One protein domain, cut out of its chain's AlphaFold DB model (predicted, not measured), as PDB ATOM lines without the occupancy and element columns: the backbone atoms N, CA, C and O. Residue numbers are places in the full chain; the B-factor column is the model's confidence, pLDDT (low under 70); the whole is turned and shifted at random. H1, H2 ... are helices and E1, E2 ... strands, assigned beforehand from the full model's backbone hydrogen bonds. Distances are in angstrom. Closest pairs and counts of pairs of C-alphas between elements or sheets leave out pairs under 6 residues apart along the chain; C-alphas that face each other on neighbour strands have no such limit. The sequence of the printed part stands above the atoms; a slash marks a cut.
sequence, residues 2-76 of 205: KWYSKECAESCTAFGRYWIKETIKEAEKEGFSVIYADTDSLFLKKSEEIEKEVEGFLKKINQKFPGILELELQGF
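Overview. This is residues 2 to 76 of the 205 residues of the protein "DNA-directed DNA polymerase" of Candidatus Parcubacteria bacterium (UniProt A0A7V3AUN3). A small hairpin of two strands, E1 and E2, covers one side of the second half of a long helix, H1, whose first turns, residues 6 to 12, stick out together with residues 2 to 5 before them as a free arm. A shorter helix, H2, lies aslant to H1 near the strand end of the body, and the stretch after it, residues 63 to 76, turns and folds back with no named element. The printed part has 75 residues, with two named helices and two named strands in the order H1, E1, E2, H2; the sheet order is E1 - E2, antiparallel, and the class is mostly helix. The whole is loose, with a radius of gyration of the C-alphas of 14.2 A, and spans 51 by 24 by 22 A, a rod in outline whose length includes the arm.

Along the chain. Strand E1 is residues 33 to 37, 11.1 A from first to last C-alpha, and strand E2 is residues 42 to 45, 10.0 A. Helix H1 is residues 6 to 29 and measures 34.9 A, from C-alpha 6 at (-25.775, -31.509, -2.426) to C-alpha 29 at (-55.661, -29.715, 15.423). Helix H2 is residues 50 to 62 and measures 17.6 A, ending with C-alpha 62 at (-49.764, -42.657, 8.433).

Arrangement. E1 and E2 form an antiparallel hairpin, their directions 156 degrees apart. N 33 and O 45, at 2.8 A, and N 35 and O 43, at 2.9 A, are within hydrogen-bond range. Residues 20 to 28 of H1 come within 10 A of the sheet, C-alpha to C-alpha. The closest C-alphas of H1 and E1 are those of Ile 24 and Val 34, 6.9 A apart; those of H1 and E2 are Ile 24 and Leu 42, 7.8 A. H1 and H2 only just touch, with 3 pairs of C-alphas within 8 A, made by residues 23 to 27 of H1 and 57 to 61 of H2. Their closest C-alphas are those of Thr 23 and Ile 61, 7.0 A apart, and they run opposite ways at a steep tilt of 45 degrees. E1 and H2 are apart. Every O i to N i+4 pair of H1 is within hydrogen-bond range, and 7 of 9 are in H2.

Size, cuts and confidence. The C-alphas farthest apart are those of Lys 2 and Glu 48, 51.6 A. Residues 2 to 12, of which 6 to 12 belong to H1, stand free; the body without them spans 34 by 21 by 21 A. The printed part has no cut, and its three links between named elements are tight. The mean pLDDT of the printed part is 90.5, and no printed residue is under 70.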
ATOM      1  N   LYS A   2     -17.952 -40.613  -3.255       82.69
ATOM      2  CA  LYS A   2     -17.939 -40.687  -4.733       82.69
ATOM      3  C   LYS A   2     -19.305 -40.340  -5.355       82.69
ATOM      4  O   LYS A   2     -19.349 -39.922  -6.498       82.69
ATOM      5  N   TRP A   3     -20.380 -40.454  -4.572       90.31
ATOM      6  CA  TRP A   3     -21.773 -40.196  -4.963       90.31
ATOM      7  C   TRP A   3     -22.367 -39.003  -4.207       90.31
ATOM      8  O   TRP A   3     -23.501 -39.035  -3.738       90.31
ATOM      9  N   TYR A   4     -21.560 -37.976  -3.961       91.56
ATOM     10  CA  TYR A   4     -22.044 -36.780  -3.285       91.56
ATOM     11  C   TYR A   4     -22.910 -35.947  -4.239       91.56
ATOM     12  O   TYR A   4     -22.416 -35.495  -5.266       91.56
ATOM     13  N   SER A   5     -24.165 -35.700  -3.862       93.69
ATOM     14  CA  SER A   5     -25.005 -34.648  -4.441       93.69
ATOM     15  C   SER A   5     -25.556 -33.794  -3.309       93.69
ATOM     16  O   SER A   5     -26.168 -34.297  -2.359       93.69
ATOM     17  N   LYS A   6     -25.305 -32.489  -3.403       93.81
ATOM     18  CA  LYS A   6     -25.775 -31.509  -2.426       93.81
ATOM     19  C   LYS A   6     -27.291 -31.344  -2.530       93.81
ATOM     20  O   LYS A   6     -27.976 -31.306  -1.514       93.81
ATOM     21  N   GLU A   7     -27.793 -31.330  -3.755       95.56
ATOM     22  CA  GLU A   7     -29.194 -31.170  -4.125       95.56
ATOM     23  C   GLU A   7     -30.042 -32.302  -3.540       95.56
ATOM     24  O   GLU A   7     -31.103 -32.052  -2.963       95.56
ATOM     25  N   CYS A   8     -29.546 -33.545  -3.601       93.69
ATOM     26  CA  CYS A   8     -30.202 -34.689  -2.969       93.69
ATOM     27  C   CYS A   8     -30.262 -34.528  -1.444       93.69
ATOM     28  O   CYS A   8     -31.317 -34.727  -0.844       93.69
ATOM     29  N   ALA A   9     -29.157 -34.135  -0.804       92.19
ATOM     30  CA  ALA A   9     -29.113 -33.956   0.648       92.19
ATOM     31  C   ALA A   9     -30.045 -32.823   1.124       92.19
ATOM     32  O   ALA A   9     -30.752 -32.969   2.129       92.19
ATOM     33  N   GLU A  10     -30.077 -31.705   0.396       93.25
ATOM     34  CA  GLU A  10     -30.971 -30.578   0.667       93.25
ATOM     35  C   GLU A  10     -32.437 -30.976   0.485       93.25
ATOM     36  O   GLU A  10     -33.245 -30.709   1.378       93.25
ATOM     37  N   SER A  11     -32.758 -31.695  -0.594       94.12
ATOM     38  CA  SER A  11     -34.110 -32.194  -0.870       94.12
ATOM     39  C   SER A  11     -34.594 -33.152   0.217       94.12
ATOM     40  O   SER A  11     -35.662 -32.929   0.786       94.12
ATOM     41  N   CYS A  12     -33.798 -34.159   0.600       89.75
ATOM     42  CA  CYS A  12     -34.163 -35.084   1.680       89.75
ATOM     43  C   CYS A  12     -34.440 -34.341   2.994       89.75
ATOM     44  O   CYS A  12     -35.420 -34.614   3.686       89.75
ATOM     45  N   THR A  13     -33.602 -33.354   3.324       90.00
ATOM     46  CA  THR A  13     -33.780 -32.568   4.549       90.00
ATOM     47  C   THR A  13     -35.016 -31.664   4.471       90.00
ATOM     48  O   THR A  13     -35.699 -31.468   5.477       90.00
ATOM     49  N   ALA A  14     -35.318 -31.101   3.298       91.50
ATOM     50  CA  ALA A  14     -36.514 -30.295   3.078       91.50
ATOM     51  C   ALA A  14     -37.793 -31.130   3.241       91.50
ATOM     52  O   ALA A  14     -38.683 -30.715   3.984       91.50
ATOM     53  N   PHE A  15     -37.843 -32.325   2.644       91.00
ATOM     54  CA  PHE A  15     -38.971 -33.251   2.785       91.00
ATOM     55  C   PHE A  15     -39.174 -33.718   4.229       91.00
ATOM     56  O   PHE A  15     -40.301 -33.680   4.722       91.00
ATOM     57  N   GLY A  16     -38.103 -34.073   4.948       89.81
ATOM     58  CA  GLY A  16     -38.210 -34.440   6.365       89.81
ATOM     59  C   GLY A  16     -38.790 -33.306   7.219       89.81
ATOM     60  O   GLY A  16     -39.720 -33.509   7.998       89.81
ATOM     61  N   ARG A  17     -38.316 -32.067   7.015       90.56
ATOM     62  CA  ARG A  17     -38.866 -30.888   7.712       90.56
ATOM     63  C   ARG A  17     -40.321 -30.614   7.351       90.56
ATOM     64  O   ARG A  17     -41.063 -30.158   8.216       90.56
ATOM     65  N   TYR A  18     -40.702 -30.813   6.091       92.50
ATOM     66  CA  TYR A  18     -42.076 -30.625   5.640       92.50
ATOM     67  C   TYR A  18     -43.019 -31.569   6.394       92.50
ATOM     68  O   TYR A  18     -43.936 -31.098   7.062       92.50
ATOM     69  N   TRP A  19     -42.727 -32.871   6.391       92.62
ATOM     70  CA  TRP A  19     -43.586 -33.867   7.031       92.62
ATOM     71  C   TRP A  19     -43.653 -33.735   8.551       92.62
ATOM     72  O   TRP A  19     -44.739 -33.857   9.116       92.62
ATOM     73  N   ILE A  20     -42.547 -33.396   9.218       92.12
ATOM     74  CA  ILE A  20     -42.574 -33.101  10.660       92.12
ATOM     75  C   ILE A  20     -43.464 -31.888  10.959       92.12
ATOM     76  O   ILE A  20     -44.259 -31.929  11.894       92.12
ATOM     77  N   LYS A  21     -43.387 -30.817  10.156       92.56
ATOM     78  CA  LYS A  21     -44.246 -29.636  10.337       92.56
ATOM     79  C   LYS A  21     -45.720 -29.941  10.087       92.56
ATOM     80  O   LYS A  21     -46.562 -29.437  10.821       92.56
ATOM     81  N   GLU A  22     -46.037 -30.741   9.075       93.38
ATOM     82  CA  GLU A  22     -47.418 -31.167   8.820       93.38
ATOM     83  C   GLU A  22     -47.948 -32.062   9.946       93.38
ATOM     84  O   GLU A  22     -49.069 -31.860  10.406       93.38
ATOM     85  N   THR A  23     -47.118 -32.968  10.469       94.31
ATOM     86  CA  THR A  23     -47.459 -33.804  11.632       94.31
ATOM     87  C   THR A  23     -47.747 -32.949  12.867       94.31
ATOM     88  O   THR A  23     -48.747 -33.179  13.539       94.31
ATOM     89  N   ILE A  24     -46.917 -31.934  13.142       94.38
ATOM     90  CA  ILE A  24     -47.134 -30.969  14.236       94.38
ATOM     91  C   ILE A  24     -48.499 -30.293  14.098       94.38
ATOM     92  O   ILE A  24     -49.285 -30.312  15.040       94.38
ATOM     93  N   LYS A  25     -48.806 -29.745  12.915       94.88
ATOM     94  CA  LYS A  25     -50.086 -29.062  12.671       94.88
ATOM     95  C   LYS A  25     -51.279 -29.990  12.864       94.88
ATOM     96  O   LYS A  25     -52.309 -29.558  13.370       94.88
ATOM     97  N   GLU A  26     -51.182 -31.236  12.408       94.19
ATOM     98  CA  GLU A  26     -52.275 -32.197  12.563       94.19
ATOM     99  C   GLU A  26     -52.457 -32.601  14.028       94.19
ATOM    100  O   GLU A  26     -53.589 -32.641  14.504       94.19
ATOM    101  N   ALA A  27     -51.359 -32.815  14.758       94.12
ATOM    102  CA  ALA A  27     -51.399 -33.109  16.185       94.12
ATOM    103  C   ALA A  27     -52.063 -31.962  16.970       94.12
ATOM    104  O   ALA A  27     -52.962 -32.198  17.775       94.12
ATOM    105  N   GLU A  28     -51.689 -30.713  16.687       93.81
ATOM    106  CA  GLU A  28     -52.287 -29.532  17.322       93.81
ATOM    107  C   GLU A  28     -53.791 -29.405  17.024       93.81
ATOM    108  O   GLU A  28     -54.571 -29.097  17.925       93.81
ATOM    109  N   LYS A  29     -54.230 -29.703  15.791       93.69
ATOM    110  CA  LYS A  29     -55.661 -29.715  15.423       93.69
ATOM    111  C   LYS A  29     -56.467 -30.764  16.186       93.69
ATOM    112  O   LYS A  29     -57.645 -30.547  16.449       93.69
ATOM    113  N   GLU A  30     -55.851 -31.889  16.527       90.75
ATOM    114  CA  GLU A  30     -56.469 -32.951  17.330       90.75
ATOM    115  C   GLU A  30     -56.341 -32.714  18.843       90.75
ATOM    116  O   GLU A  30     -56.720 -33.565  19.650       90.75
ATOM    117  N   GLY A  31     -55.835 -31.544  19.244       91.94
ATOM    118  CA  GLY A  31     -55.734 -31.124  20.638       91.94
ATOM    119  C   GLY A  31     -54.499 -31.649  21.367       91.94
ATOM    120  O   GLY A  31     -54.440 -31.551  22.592       91.94
ATOM    121  N   PHE A  32     -53.510 -32.209  20.660       93.69
ATOM    122  CA  PHE A  32     -52.224 -32.546  21.266       93.69
ATOM    123  C   PHE A  32     -51.358 -31.291  21.415       93.69
ATOM    124  O   PHE A  32     -51.223 -30.484  20.498       93.69
ATOM    125  N   SER A  33     -50.701 -31.155  22.562       92.44
ATOM    126  CA  SER A  33     -49.643 -30.174  22.779       92.44
ATOM    127  C   SER A  33     -48.298 -30.774  22.373       92.44
ATOM    128  O   SER A  33     -47.875 -31.798  22.912       92.44
ATOM    129  N   VAL A  34     -47.607 -30.140  21.427       92.25
ATOM    130  CA  VAL A  34     -46.255 -30.542  21.026       92.25
ATOM    131  C   VAL A  34     -45.239 -29.950  22.002       92.25
ATOM    132  O   VAL A  34     -45.013 -28.743  22.028       92.25
ATOM    133  N   ILE A  35     -44.594 -30.806  22.793       90.94
ATOM    134  CA  ILE A  35     -43.597 -30.398  23.794       90.94
ATOM    135  C   ILE A  35     -42.215 -30.231  23.163       90.94
ATOM    136  O   ILE A  35     -41.457 -29.322  23.507       90.94
ATOM    137  N   TYR A  36     -41.869 -31.129  22.243       89.75
ATOM    138  CA  TYR A  36     -40.582 -31.135  21.561       89.75
ATOM    139  C   TYR A  36     -40.705 -31.817  20.200       89.75
ATOM    140  O   TYR A  36     -41.481 -32.754  20.031       89.75
ATOM    141  N   ALA A  37     -39.898 -31.373  19.241       88.50
ATOM    142  CA  ALA A  37     -39.778 -31.983  17.926       88.50
ATOM    143  C   ALA A  37     -38.319 -31.920  17.461       88.50
ATOM    144  O   ALA A  37     -37.643 -30.906  17.662       88.50
ATOM    145  N   ASP A  38     -37.843 -32.974  16.805       82.75
ATOM    146  CA  ASP A  38     -36.603 -32.935  16.023       82.75
ATOM    147  C   ASP A  38     -36.868 -33.450  14.596       82.75
ATOM    148  O   ASP A  38     -37.979 -33.379  14.085       82.75
ATOM    149  N   THR A  39     -35.827 -33.911  13.912       77.88
ATOM    150  CA  THR A  39     -35.796 -34.201  12.478       77.88
ATOM    151  C   THR A  39     -36.671 -35.404  12.112       77.88
ATOM    152  O   THR A  39     -37.096 -35.516  10.970       77.88
ATOM    153  N   ASP A  40     -36.914 -36.290  13.075       83.19
ATOM    154  CA  ASP A  40     -37.503 -37.621  12.905       83.19
ATOM    155  C   ASP A  40     -38.420 -38.033  14.071       83.19
ATOM    156  O   ASP A  40     -38.851 -39.178  14.140       83.19
ATOM    157  N   SER A  41     -38.679 -37.142  15.030       89.00
ATOM    158  CA  SER A  41     -39.372 -37.494  16.272       89.00
ATOM    159  C   SER A  41     -40.166 -36.325  16.840       89.00
ATOM    160  O   SER A  41     -39.777 -35.161  16.701       89.00
ATOM    161  N   LEU A  42     -41.274 -36.659  17.498       91.50
ATOM    162  CA  LEU A  42     -42.229 -35.729  18.083       91.50
ATOM    163  C   LEU A  42     -42.610 -36.198  19.490       91.50
ATOM    164  O   LEU A  42     -42.852 -37.381  19.703       91.50
ATOM    165  N   PHE A  43     -42.683 -35.266  20.435       93.38
ATOM    166  CA  PHE A  43     -43.120 -35.521  21.804       93.38
ATOM    167  C   PHE A  43     -44.431 -34.791  22.036       93.38
ATOM    168  O   PHE A  43     -44.474 -33.557  22.039       93.38
ATOM    169  N   LEU A  44     -45.489 -35.574  22.208       93.19
ATOM    170  CA  LEU A  44     -46.852 -35.096  22.374       93.19
ATOM    171  C   LEU A  44     -47.284 -35.195  23.833       93.19
ATOM    172  O   LEU A  44     -46.890 -36.111  24.552       93.19
ATOM    173  N   LYS A  45     -48.126 -34.255  24.248       91.69
ATOM    174  CA  LYS A  45     -48.807 -34.256  25.537       91.69
ATOM    175  C   LYS A  45     -50.286 -33.969  25.322       91.69
ATOM    176  O   LYS A  45     -50.636 -33.023  24.623       91.69
ATOM    177  N   LYS A  46     -51.145 -34.750  25.964       87.12
ATOM    178  CA  LYS A  46     -52.596 -34.549  26.016       87.12
ATOM    179  C   LYS A  46     -53.117 -34.985  27.393       87.12
ATOM    180  O   LYS A  46     -52.304 -35.296  28.265       87.12
ATOM    181  N   SER A  47     -54.427 -34.900  27.621       79.69
ATOM    182  CA  SER A  47     -55.102 -35.341  28.850       79.69
ATOM    183  C   SER A  47     -54.964 -36.854  29.089       79.69
ATOM    184  O   SER A  47     -54.332 -37.559  28.307       79.69
ATOM    185  N   GLU A  48     -55.542 -37.338  30.190       70.44
ATOM    186  CA  GLU A  48     -55.323 -38.672  30.782       70.44
ATOM    187  C   GLU A  48     -55.538 -39.876  29.839       70.44
ATOM    188  O   GLU A  48     -55.017 -40.948  30.117       70.44
ATOM    189  N   GLU A  49     -56.215 -39.717  28.696       78.19
ATOM    190  CA  GLU A  49     -56.467 -40.798  27.725       78.19
ATOM    191  C   GLU A  49     -55.539 -40.794  26.494       78.19
ATOM    192  O   GLU A  49     -55.874 -41.362  25.450       78.19
ATOM    193  N   ILE A  50     -54.350 -40.185  26.597       85.62
ATOM    194  CA  ILE A  50     -53.410 -40.064  25.468       85.62
ATOM    195  C   ILE A  50     -53.100 -41.405  24.784       85.62
ATOM    196  O   ILE A  50     -52.905 -41.431  23.571       85.62
ATOM    197  N   GLU A  51     -53.088 -42.519  25.523       84.12
ATOM    198  CA  GLU A  51     -52.744 -43.834  24.978       84.12
ATOM    199  C   GLU A  51     -53.701 -44.296  23.877       84.12
ATOM    200  O   GLU A  51     -53.260 -44.770  22.832       84.12
ATOM    201  N   LYS A  52     -55.010 -44.100  24.067       84.81
ATOM    202  CA  LYS A  52     -56.023 -44.484  23.073       84.81
ATOM    203  C   LYS A  52     -56.052 -43.510  21.905       84.81
ATOM    204  O   LYS A  52     -56.218 -43.898  20.750       84.81
ATOM    205  N   GLU A  53     -55.901 -42.227  22.206       88.88
ATOM    206  CA  GLU A  53     -55.990 -41.173  21.204       88.88
ATOM    207  C   GLU A  53     -54.786 -41.176  20.257       88.88
ATOM    208  O   GLU A  53     -54.943 -40.902  19.066       88.88
ATOM    209  N   VAL A  54     -53.592 -41.526  20.755       91.69
ATOM    210  CA  VAL A  54     -52.382 -41.551  19.926       91.69
ATOM    211  C   VAL A  54     -52.464 -42.627  18.846       91.69
ATOM    212  O   VAL A  54     -52.000 -42.394  17.736       91.69
ATOM    213  N   GLU A  55     -53.096 -43.774  19.113       90.19
ATOM    214  CA  GLU A  55     -53.292 -44.812  18.094       90.19
ATOM    215  C   GLU A  55     -54.182 -44.323  16.947       90.19
ATOM    216  O   GLU A  55     -53.900 -44.590  15.775       90.19
ATOM    217  N   GLY A  56     -55.253 -43.593  17.275       91.25
ATOM    218  CA  GLY A  56     -56.135 -42.973  16.286       91.25
ATOM    219  C   GLY A  56     -55.397 -41.934  15.444       91.25
ATOM    220  O   GLY A  56     -55.463 -41.974  14.211       91.25
ATOM    221  N   PHE A  57     -54.629 -41.066  16.104       92.94
ATOM    222  CA  PHE A  57     -53.783 -40.072  15.448       92.94
ATOM    223  C   PHE A  57     -52.753 -40.723  14.512       92.94
ATOM    224  O   PHE A  57     -52.638 -40.327  13.350       92.94
ATOM    225  N   LEU A  58     -52.051 -41.765  14.974       93.56
ATOM    226  CA  LEU A  58     -51.040 -42.484  14.193       93.56
ATOM    227  C   LEU A  58     -51.638 -43.135  12.942       93.56
ATOM    228  O   LEU A  58     -51.100 -42.974  11.849       93.56
ATOM    229  N   LYS A  59     -52.796 -43.795  13.065       92.44
ATOM    230  CA  LYS A  59     -53.504 -44.360  11.903       92.44
ATOM    231  C   LYS A  59     -53.841 -43.280  10.876       92.44
ATOM    232  O   LYS A  59     -53.628 -43.479   9.682       92.44
ATOM    233  N   LYS A  60     -54.339 -42.128  11.329       92.81
ATOM    234  CA  LYS A  60     -54.743 -41.027  10.448       92.81
ATOM    235  C   LYS A  60     -53.553 -40.343   9.775       92.81
ATOM    236  O   LYS A  60     -53.631 -40.028   8.588       92.81
ATOM    237  N   ILE A  61     -52.461 -40.095  10.502       92.69
ATOM    238  CA  ILE A  61     -51.277 -39.442   9.930       92.69
ATOM    239  C   ILE A  61     -50.527 -40.380   8.977       92.69
ATOM    240  O   ILE A  61     -50.135 -39.940   7.899       92.69
ATOM    241  N   ASN A  62     -50.427 -41.676   9.296       93.75
ATOM    242  CA  ASN A  62     -49.764 -42.657   8.433       93.75
ATOM    243  C   ASN A  62     -50.502 -42.857   7.105       93.75
ATOM    244  O   ASN A  62     -49.860 -43.035   6.077       93.75
ATOM    245  N   GLN A  63     -51.831 -42.710   7.076       92.62
ATOM    246  CA  GLN A  63     -52.599 -42.692   5.821       92.62
ATOM    247  C   GLN A  63     -52.291 -41.483   4.923       92.62
ATOM    248  O   GLN A  63     -52.534 -41.541   3.719       92.62
ATOM    249  N   LYS A  64     -51.783 -40.377   5.483       91.75
ATOM    250  CA  LYS A  64     -51.396 -39.184   4.711       91.75
ATOM    251  C   LYS A  64     -49.965 -39.259   4.188       91.75
ATOM    252  O   LYS A  64     -49.622 -38.502   3.276       91.75
ATOM    253  N   PHE A  65     -49.122 -40.113   4.765       91.31
ATOM    254  CA  PHE A  65     -47.740 -40.223   4.334       91.31
ATOM    255  C   PHE A  65     -47.612 -40.956   2.993       91.31
ATOM    256  O   PHE A  65     -48.338 -41.911   2.721       91.31
ATOM    257  N   PRO A  66     -46.684 -40.521   2.125       88.56
ATOM    258  CA  PRO A  66     -46.480 -41.151   0.837       88.56
ATOM    259  C   PRO A  66     -45.612 -42.406   0.966       88.56
ATOM    260  O   PRO A  66     -44.533 -42.387   1.566       88.56
ATOM    261  N   GLY A  67     -46.037 -43.472   0.289       87.56
ATOM    262  CA  GLY A  67     -45.237 -44.676   0.086       87.56
ATOM    263  C   GLY A  67     -44.925 -45.407   1.389       87.56
ATOM    264  O   GLY A  67     -45.822 -45.932   2.031       87.56
ATOM    265  N   ILE A  68     -43.638 -45.477   1.730       87.88
ATOM    266  CA  ILE A  68     -43.109 -46.268   2.856       87.88
ATOM    267  C   ILE A  68     -42.894 -45.449   4.137       87.88
ATOM    268  O   ILE A  68     -42.266 -45.934   5.074       87.88
ATOM    269  N   LEU A  69     -43.293 -44.176   4.149       89.88
ATOM    270  CA  LEU A  69     -43.116 -43.321   5.318       89.88
ATOM    271  C   LEU A  69     -44.162 -43.666   6.379       89.88
ATOM    272  O   LEU A  69     -45.358 -43.601   6.118       89.88
ATOM    273  N   GLU A  70     -43.695 -43.979   7.584       91.44
ATOM    274  CA  GLU A  70     -44.538 -44.363   8.711       91.44
ATOM    275  C   GLU A  70     -44.013 -43.727  10.004       91.44
ATOM    276  O   GLU A  70     -42.803 -43.652  10.236       91.44
ATOM    277  N   LEU A  71     -44.931 -43.242  10.841       92.94
ATOM    278  CA  LEU A  71     -44.665 -42.887  12.228       92.94
ATOM    279  C   LEU A  71     -45.075 -44.039  13.138       92.94
ATOM    280  O   LEU A  71     -46.200 -44.532  13.074       92.94
ATOM    281  N   GLU A  72     -44.172 -44.395  14.042       93.50
ATOM    282  CA  GLU A  72     -44.382 -45.434  15.042       93.50
ATOM    283  C   GLU A  72     -44.396 -44.836  16.450       93.50
ATOM    284  O   GLU A  72     -43.652 -43.900  16.772       93.50
ATOM    285  N   LEU A  73     -45.224 -45.410  17.323       93.75
ATOM    286  CA  LEU A  73     -45.212 -45.083  18.742       93.75
ATOM    287  C   LEU A  73     -43.971 -45.692  19.402       93.75
ATOM    288  O   LEU A  73     -43.866 -46.907  19.540       93.75
ATOM    289  N   GLN A  74     -43.052 -44.847  19.872       92.50
ATOM    290  CA  GLN A  74     -41.863 -45.328  20.582       92.50
ATOM    291  C   GLN A  74     -42.145 -45.705  22.046       92.50
ATOM    292  O   GLN A  74     -41.487 -46.591  22.591       92.50
ATOM    293  N   GLY A  75     -43.072 -45.008  22.705       92.31
ATOM    294  CA  GLY A  75     -43.441 -45.266  24.095       92.31
ATOM    295  C   GLY A  75     -43.994 -44.038  24.813       92.31
ATOM    296  O   GLY A  75     -43.927 -42.919  24.299       92.31
ATOM    297  N   PHE A  76     -44.508 -44.269  26.018       93.38
ATOM    298  CA  PHE A  76     -45.032 -43.240  26.911       93.38
ATOM    299  C   PHE A  76     -44.023 -42.905  28.009       93.38
ATOM    300  O   PHE A  76     -43.292 -43.769  28.498       93.38
TER     301      PHE A  76